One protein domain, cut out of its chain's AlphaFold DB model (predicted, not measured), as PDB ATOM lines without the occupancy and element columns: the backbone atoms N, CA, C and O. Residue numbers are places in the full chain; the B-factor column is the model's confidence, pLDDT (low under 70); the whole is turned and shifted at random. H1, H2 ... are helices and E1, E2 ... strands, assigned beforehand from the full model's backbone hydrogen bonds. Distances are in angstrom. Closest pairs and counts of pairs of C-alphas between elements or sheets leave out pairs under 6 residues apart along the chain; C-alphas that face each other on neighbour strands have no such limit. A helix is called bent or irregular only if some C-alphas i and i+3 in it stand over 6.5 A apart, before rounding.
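Overview. This is residues 16 to 63 of the 174 residues of a protein of Magnetovibrio sp (UniProt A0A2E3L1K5). What would one see first in this model? The domain is a loose, elongated piece with a small head at one end, made of the two-stranded hairpin E1 and E2 with helix H1 beside it, and a second helix, H2, at the other end, joined to the head by residues 42 to 49. H2 meets neither strand nor H1, and much of it sticks out: residues 50 to 52 and 57 to 61 of it stand free. What is it made of? The printed part has 48 residues with two named strands and two named helices, in the order E1, E2, H1, H2; the sheet has the order E1 - E2 and is antiparallel, and the class is mixed, helices and strands. How large and how dense is it? It is loose, with a radius of gyration of the C-alphas of 13.3 A, and the C-alphas span 35 by 20 by 17 A.

Along the chain. Where are the strands? E1 is residues 16 to 18, 6.9 A from first to last C-alpha, and begins at C-alpha 16, at (203.015, 161.062, 155.187). E2 is residues 27 to 30, 9.8 A from first to last C-alpha. Where is the first helix? H1 is residues 32 to 41, 14.6 A from first to last C-alpha, and begins at C-alpha 32, at (201.437, 163.260, 145.595). Where is the second helix? H2 is residues 50 to 61, 16.8 A from first to last C-alpha, and ends at C-alpha 61, at (184.651, 173.817, 171.845). It is the longest helix by residues, and neither helix is bent or irregular.

Arrangement. How do the two strands stand to each other? E1 and E2 are antiparallel neighbours and form a hairpin, with 134 degrees between their N-to-C directions. The C-alphas of Arg 16 and Trp 29 face each other at 4.7 A, and those of Ala 17 and Arg 28 at 5.3 A. N 17 and O 28 are within hydrogen-bond range at 2.8 A, and so are N 28 and O 17, also at 2.8 A. Where is H1 beside this hairpin? E1 and H1 have 4 pairs of C-alphas within 8 A, the closest being those of Ala 17 and Ala 35, 7.0 A apart, and their centres are 10.1 A apart. E2 and H1 are near each other, with 5 pairs of C-alphas within 10 A. Where is H2? H2 is apart from E1, from E2 and from H1. What do the helices' backbones show? In H1 and H2 every O i to N i+4 pair is within hydrogen-bond range.

Size, cuts and confidence. How far does the printed part reach? The two C-alphas farthest apart are those of Cys 31 and Val 62, at 36.3 A, while the first and last printed C-alphas, of Arg 16 and Trp 63, are 25.6 A apart. Which stretches stand free? These are residues 47 to 52, of which 50 to 52 belong to H2, and residues 57 to 63, of which 57 to 61 belong to H2. Without them the body has 35 residues, spans 35 by 21 by 10 A and has a radius of gyration of 11.2 A. Are there cuts or long links? The printed part has no cut and no long link: the link from E2 to H1, 1 residue, is tight, and those from E1 to E2 and from H1 to H2, 8 residues each, are short. How confident is the model? The mean pLDDT of the printed part is 91.1, and no printed residue is under 70.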
ATOM      1  N   ARG A  16     203.528 161.938 154.129       93.12
ATOM      2  CA  ARG A  16     203.015 161.062 155.187       93.12
ATOM      3  C   ARG A  16     201.500 161.207 155.330       93.12
ATOM      4  O   ARG A  16     200.989 162.324 155.275       93.12
ATOM      5  N   ALA A  17     200.807 160.103 155.573       92.94
ATOM      6  CA  ALA A  17     199.388 160.066 155.907       92.94
ATOM      7  C   ALA A  17     199.167 159.211 157.171       92.94
ATOM      8  O   ALA A  17     199.906 158.242 157.373       92.94
ATOM      9  N   PRO A  18     198.205 159.561 158.045       92.31
ATOM     10  CA  PRO A  18     197.909 158.777 159.245       92.31
ATOM     11  C   PRO A  18     197.442 157.373 158.860       92.31
ATOM     12  O   PRO A  18     196.774 157.201 157.847       92.31
ATOM     13  N   ARG A  19     197.807 156.353 159.643       90.12
ATOM     14  CA  ARG A  19     197.385 154.969 159.372       90.12
ATOM     15  C   ARG A  19     195.967 154.679 159.866       90.12
ATOM     16  O   ARG A  19     195.231 153.956 159.199       90.12
ATOM     17  N   SER A  20     195.622 155.202 161.037       87.38
ATOM     18  CA  SER A  20     194.313 155.075 161.680       87.38
ATOM     19  C   SER A  20     194.034 156.335 162.511       87.38
ATOM     20  O   SER A  20     194.946 157.123 162.766       87.38
ATOM     21  N   ARG A  21     192.772 156.546 162.912       84.00
ATOM     22  CA  ARG A  21     192.386 157.688 163.763       84.00
ATOM     23  C   ARG A  21     193.016 157.607 165.163       84.00
ATOM     24  O   ARG A  21     193.298 158.630 165.765       84.00
ATOM     25  N   GLU A  22     193.203 156.388 165.672       84.56
ATOM     26  CA  GLU A  22     193.659 156.098 167.039       84.56
ATOM     27  C   GLU A  22     195.190 156.073 167.137       84.56
ATOM     28  O   GLU A  22     195.769 156.430 168.161       84.56
ATOM     29  N   GLU A  23     195.875 155.666 166.066       86.69
ATOM     30  CA  GLU A  23     197.328 155.513 166.063       86.69
ATOM     31  C   GLU A  23     198.016 156.766 165.511       86.69
ATOM     32  O   GLU A  23     198.603 156.749 164.428       86.69
ATOM     33  N   PHE A  24     198.008 157.848 166.292       78.38
ATOM     34  CA  PHE A  24     198.596 159.143 165.909       78.38
ATOM     35  C   PHE A  24     200.083 159.088 165.526       78.38
ATOM     36  O   PHE A  24     200.553 159.920 164.756       78.38
ATOM     37  N   ASN A  25     200.828 158.106 166.039       88.50
ATOM     38  CA  ASN A  25     202.272 157.984 165.816       88.50
ATOM     39  C   ASN A  25     202.642 157.076 164.633       88.50
ATOM     40  O   ASN A  25     203.828 156.919 164.337       88.50
ATOM     41  N   LYS A  26     201.665 156.446 163.966       91.75
ATOM     42  CA  LYS A  26     201.926 155.540 162.841       91.75
ATOM     43  C   LYS A  26     201.473 156.169 161.532       91.75
ATOM     44  O   LYS A  26     200.295 156.457 161.331       91.75
ATOM     45  N   PHE A  27     202.420 156.304 160.611       91.88
ATOM     46  CA  PHE A  27     202.199 156.922 159.310       91.88
ATOM     47  C   PHE A  27     202.494 155.950 158.171       91.88
ATOM     48  O   PHE A  27     203.345 155.070 158.303       91.88
ATOM     49  N   ARG A  28     201.793 156.148 157.057       91.88
ATOM     50  CA  ARG A  28     202.073 155.543 155.751       91.88
ATOM     51  C   ARG A  28     202.642 156.587 154.806       91.88
ATOM     52  O   ARG A  28     202.311 157.769 154.931       91.88
ATOM     53  N   TRP A  29     203.456 156.154 153.852       94.62
ATOM     54  CA  TRP A  29     204.101 157.050 152.892       94.62
ATOM     55  C   TRP A  29     203.500 156.918 151.489       94.62
ATOM     56  O   TRP A  29     203.387 155.825 150.932       94.62
ATOM     57  N   PHE A  30     203.138 158.058 150.890       95.75
ATOM     58  CA  PHE A  30     202.553 158.135 149.551       95.75
ATOM     59  C   PHE A  30     203.222 159.187 148.654       95.75
ATOM     60  O   PHE A  30     203.754 160.198 149.121       95.75
ATOM     61  N   CYS A  31     203.144 158.969 147.338       95.31
ATOM     62  CA  CYS A  31     203.402 160.011 146.347       95.31
ATOM     63  C   CYS A  31     202.245 161.027 146.315       95.31
ATOM     64  O   CYS A  31     201.171 160.791 146.876       95.31
ATOM     65  N   LYS A  32     202.425 162.163 145.630       94.38
ATOM     66  CA  LYS A  32     201.437 163.260 145.595       94.38
ATOM     67  C   LYS A  32     200.045 162.804 145.131       94.38
ATOM     68  O   LYS A  32     199.036 163.207 145.708       94.38
ATOM     69  N   VAL A  33     199.986 161.949 144.107       94.75
ATOM     70  CA  VAL A  33     198.725 161.458 143.524       94.75
ATOM     71  C   VAL A  33     197.985 160.545 144.501       94.75
ATOM     72  O   VAL A  33     196.778 160.693 144.705       94.75
ATOM     73  N   HIS A  34     198.701 159.615 145.133       95.25
ATOM     74  CA  HIS A  34     198.100 158.657 146.060       95.25
ATOM     75  C   HIS A  34     197.776 159.276 147.417       95.25
ATOM     76  O   HIS A  34     196.746 158.932 147.987       95.25
ATOM     77  N   ALA A  35     198.552 160.258 147.880       94.69
ATOM     78  CA  ALA A  35     198.207 161.048 149.059       94.69
ATOM     79  C   ALA A  35     196.863 161.774 148.868       94.69
ATOM     80  O   ALA A  35     196.010 161.742 149.750       94.69
ATOM     81  N   ALA A  36     196.622 162.357 147.686       94.06
ATOM     82  CA  ALA A  36     195.345 163.001 147.378       94.06
ATOM     83  C   ALA A  36     194.173 162.004 147.332       94.06
ATOM     84  O   ALA A  36     193.094 162.307 147.841       94.06
ATOM     85  N   LYS A  37     194.371 160.809 146.753       94.62
ATOM     86  CA  LYS A  37     193.354 159.739 146.760       94.62
ATOM     87  C   LYS A  37     193.055 159.250 148.178       94.62
ATOM     88  O   LYS A  37     191.889 159.098 148.524       94.62
ATOM     89  N   TYR A  38     194.092 159.052 148.991       93.56
ATOM     90  CA  TYR A  38     193.963 158.636 150.384       93.56
ATOM     91  C   TYR A  38     193.179 159.668 151.201       93.56
ATOM     92  O   TYR A  38     192.186 159.319 151.828       93.56
ATOM     93  N   ASN A  39     193.551 160.949 151.110       91.62
ATOM     94  CA  ASN A  39     192.869 162.027 151.828       91.62
ATOM     95  C   ASN A  39     191.400 162.174 151.414       91.62
ATOM     96  O   ASN A  39     190.563 162.457 152.260       91.62
ATOM     97  N   LYS A  40     191.067 161.957 150.132       92.94
ATOM     98  CA  LYS A  40     189.670 161.964 149.666       92.94
ATOM     99  C   LYS A  40     188.842 160.810 150.234       92.94
ATOM    100  O   LYS A  40     187.646 160.977 150.428       92.94
ATOM    101  N   ALA A  41     189.457 159.650 150.446       91.69
ATOM    102  CA  ALA A  41     188.794 158.483 151.026       91.69
ATOM    103  C   ALA A  41     188.778 158.507 152.567       91.69
ATOM    104  O   ALA A  41     188.096 157.694 153.186       91.69
ATOM    105  N   TRP A  42     189.545 159.403 153.189       91.12
ATOM    106  CA  TRP A  42     189.679 159.480 154.634       91.12
ATOM    107  C   TRP A  42     188.465 160.165 155.265       91.12
ATOM    108  O   TRP A  42     188.223 161.349 155.043       91.12
ATOM    109  N   ASN A  43     187.737 159.428 156.102       90.12
ATOM    110  CA  ASN A  43     186.718 159.985 156.981       90.12
ATOM    111  C   ASN A  43     187.142 159.764 158.438       90.12
ATOM    112  O   ASN A  43     187.251 158.626 158.891       90.12
ATOM    113  N   PHE A  44     187.384 160.856 159.164       87.44
ATOM    114  CA  PHE A  44     187.792 160.812 160.570       87.44
ATOM    115  C   PHE A  44     186.706 160.209 161.478       87.44
ATOM    116  O   PHE A  44     187.029 159.481 162.415       87.44
ATOM    117  N   PHE A  45     185.432 160.450 161.155       88.38
ATOM    118  CA  PHE A  45     184.261 159.978 161.902       88.38
ATOM    119  C   PHE A  45     183.721 158.638 161.379       88.38
ATOM    120  O   PHE A  45     182.582 158.265 161.652       88.38
ATOM    121  N   ALA A  46     184.513 157.899 160.597       85.12
ATOM    122  CA  ALA A  46     184.107 156.579 160.133       85.12
ATOM    123  C   ALA A  46     183.816 155.658 161.333       85.12
ATOM    124  O   ALA A  46     184.673 155.475 162.198       85.12
ATOM    125  N   ASN A  47     182.624 155.049 161.343       88.06
ATOM    126  CA  ASN A  47     182.097 154.182 162.408       88.06
ATOM    127  C   ASN A  47     181.738 154.875 163.737       88.06
ATOM    128  O   ASN A  47     181.583 154.172 164.731       88.06
ATOM    129  N   MET A  48     181.602 156.203 163.770       88.94
ATOM    130  CA  MET A  48     180.982 156.889 164.911       88.94
ATOM    131  C   MET A  48     179.480 157.054 164.706       88.94
ATOM    132  O   MET A  48     179.017 157.195 163.570       88.94
ATOM    133  N   THR A  49     178.728 157.057 165.804       94.81
ATOM    134  CA  THR A  49     177.325 157.490 165.789       94.81
ATOM    135  C   THR A  49     177.236 159.016 165.774       94.81
ATOM    136  O   THR A  49     178.162 159.703 166.208       94.81
ATOM    137  N   ASP A  50     176.109 159.563 165.318       93.00
ATOM    138  CA  ASP A  50     175.887 161.017 165.327       93.00
ATOM    139  C   ASP A  50     176.026 161.604 166.744       93.00
ATOM    140  O   ASP A  50     176.622 162.665 166.920       93.00
ATOM    141  N   ASP A  51     175.581 160.874 167.773       94.12
ATOM    142  CA  ASP A  51     175.722 161.284 169.176       94.12
ATOM    143  C   ASP A  51     177.192 161.397 169.617       94.12
ATOM    144  O   ASP A  51     177.558 162.316 170.358       94.12
ATOM    145  N   GLU A  52     178.051 160.477 169.169       92.88
ATOM    146  CA  GLU A  52     179.490 160.507 169.454       92.88
ATOM    147  C   GLU A  52     180.174 161.678 168.744       92.88
ATOM    148  O   GLU A  52     181.020 162.352 169.339       92.88
ATOM    149  N   VAL A  53     179.775 161.966 167.500       91.88
ATOM    150  CA  VAL A  53     180.270 163.125 166.743       91.88
ATOM    151  C   VAL A  53     179.887 164.424 167.453       91.88
ATOM    152  O   VAL A  53     180.756 165.255 167.723       91.88
ATOM    153  N   GLU A  54     178.620 164.581 167.841       93.50
ATOM    154  CA  GLU A  54     178.130 165.748 168.587       93.50
ATOM    155  C   GLU A  54     178.814 165.902 169.954       93.50
ATOM    156  O   GLU A  54     179.083 167.014 170.422       93.50
ATOM    157  N   ALA A  55     179.128 164.793 170.625       90.94
ATOM    158  CA  ALA A  55     179.907 164.822 171.859       90.94
ATOM    159  C   ALA A  55     181.339 165.332 171.622       90.94
ATOM    160  O   ALA A  55     181.812 166.175 172.388       90.94
ATOM    161  N   MET A  56     182.013 164.881 170.555       89.56
ATOM    162  CA  MET A  56     183.352 165.368 170.203       89.56
ATOM    163  C   MET A  56     183.347 166.854 169.834       89.56
ATOM    164  O   MET A  56     184.169 167.599 170.362       89.56
ATOM    165  N   VAL A  57     182.390 167.316 169.022       91.94
ATOM    166  CA  VAL A  57     182.268 168.742 168.653       91.94
ATOM    167  C   VAL A  57     182.071 169.621 169.894       91.94
ATOM    168  O   VAL A  57     182.719 170.666 170.045       91.94
ATOM    169  N   ARG A  58     181.224 169.184 170.836       90.69
ATOM    170  CA  ARG A  58     181.044 169.889 172.114       90.69
ATOM    171  C   ARG A  58     182.331 169.931 172.934       90.69
ATOM    172  O   ARG A  58     182.643 170.973 173.507       90.69
ATOM    173  N   ASN A  59     183.086 168.837 172.984       90.56
ATOM    174  CA  ASN A  59     184.331 168.788 173.749       90.56
ATOM    175  C   ASN A  59     185.444 169.640 173.117       90.56
ATOM    176  O   ASN A  59     186.192 170.317 173.826       90.56
ATOM    177  N   ASP A  60     185.524 169.682 171.788       90.81
ATOM    178  CA  ASP A  60     186.490 170.507 171.059       90.81
ATOM    179  C   ASP A  60     186.250 172.008 171.273       90.81
ATOM    180  O   ASP A  60     187.208 172.779 171.350       90.81
ATOM    181  N   THR A  61     184.997 172.424 171.491       91.50
ATOM    182  CA  THR A  61     184.651 173.817 171.845       91.50
ATOM    183  C   THR A  61     185.363 174.282 173.123       91.50
ATOM    184  O   THR A  61     185.728 175.452 173.253       91.50
ATOM    185  N   VAL A  62     185.605 173.364 174.064       89.50
ATOM    186  CA  VAL A  62     186.322 173.629 175.319       89.50
ATOM    187  C   VAL A  62     187.767 173.127 175.286       89.50
ATOM    188  O   VAL A  62     188.375 172.939 176.337       89.50
ATOM    189  N   TRP A  63     188.346 172.917 174.099       89.81
ATOM    190  CA  TRP A  63     189.711 172.403 173.921       89.81
ATOM    191  C   TRP A  63     189.955 171.056 174.610       89.81
ATOM    192  O   TRP A  63     191.023 170.824 175.179       89.81
TER     193      TRP A  63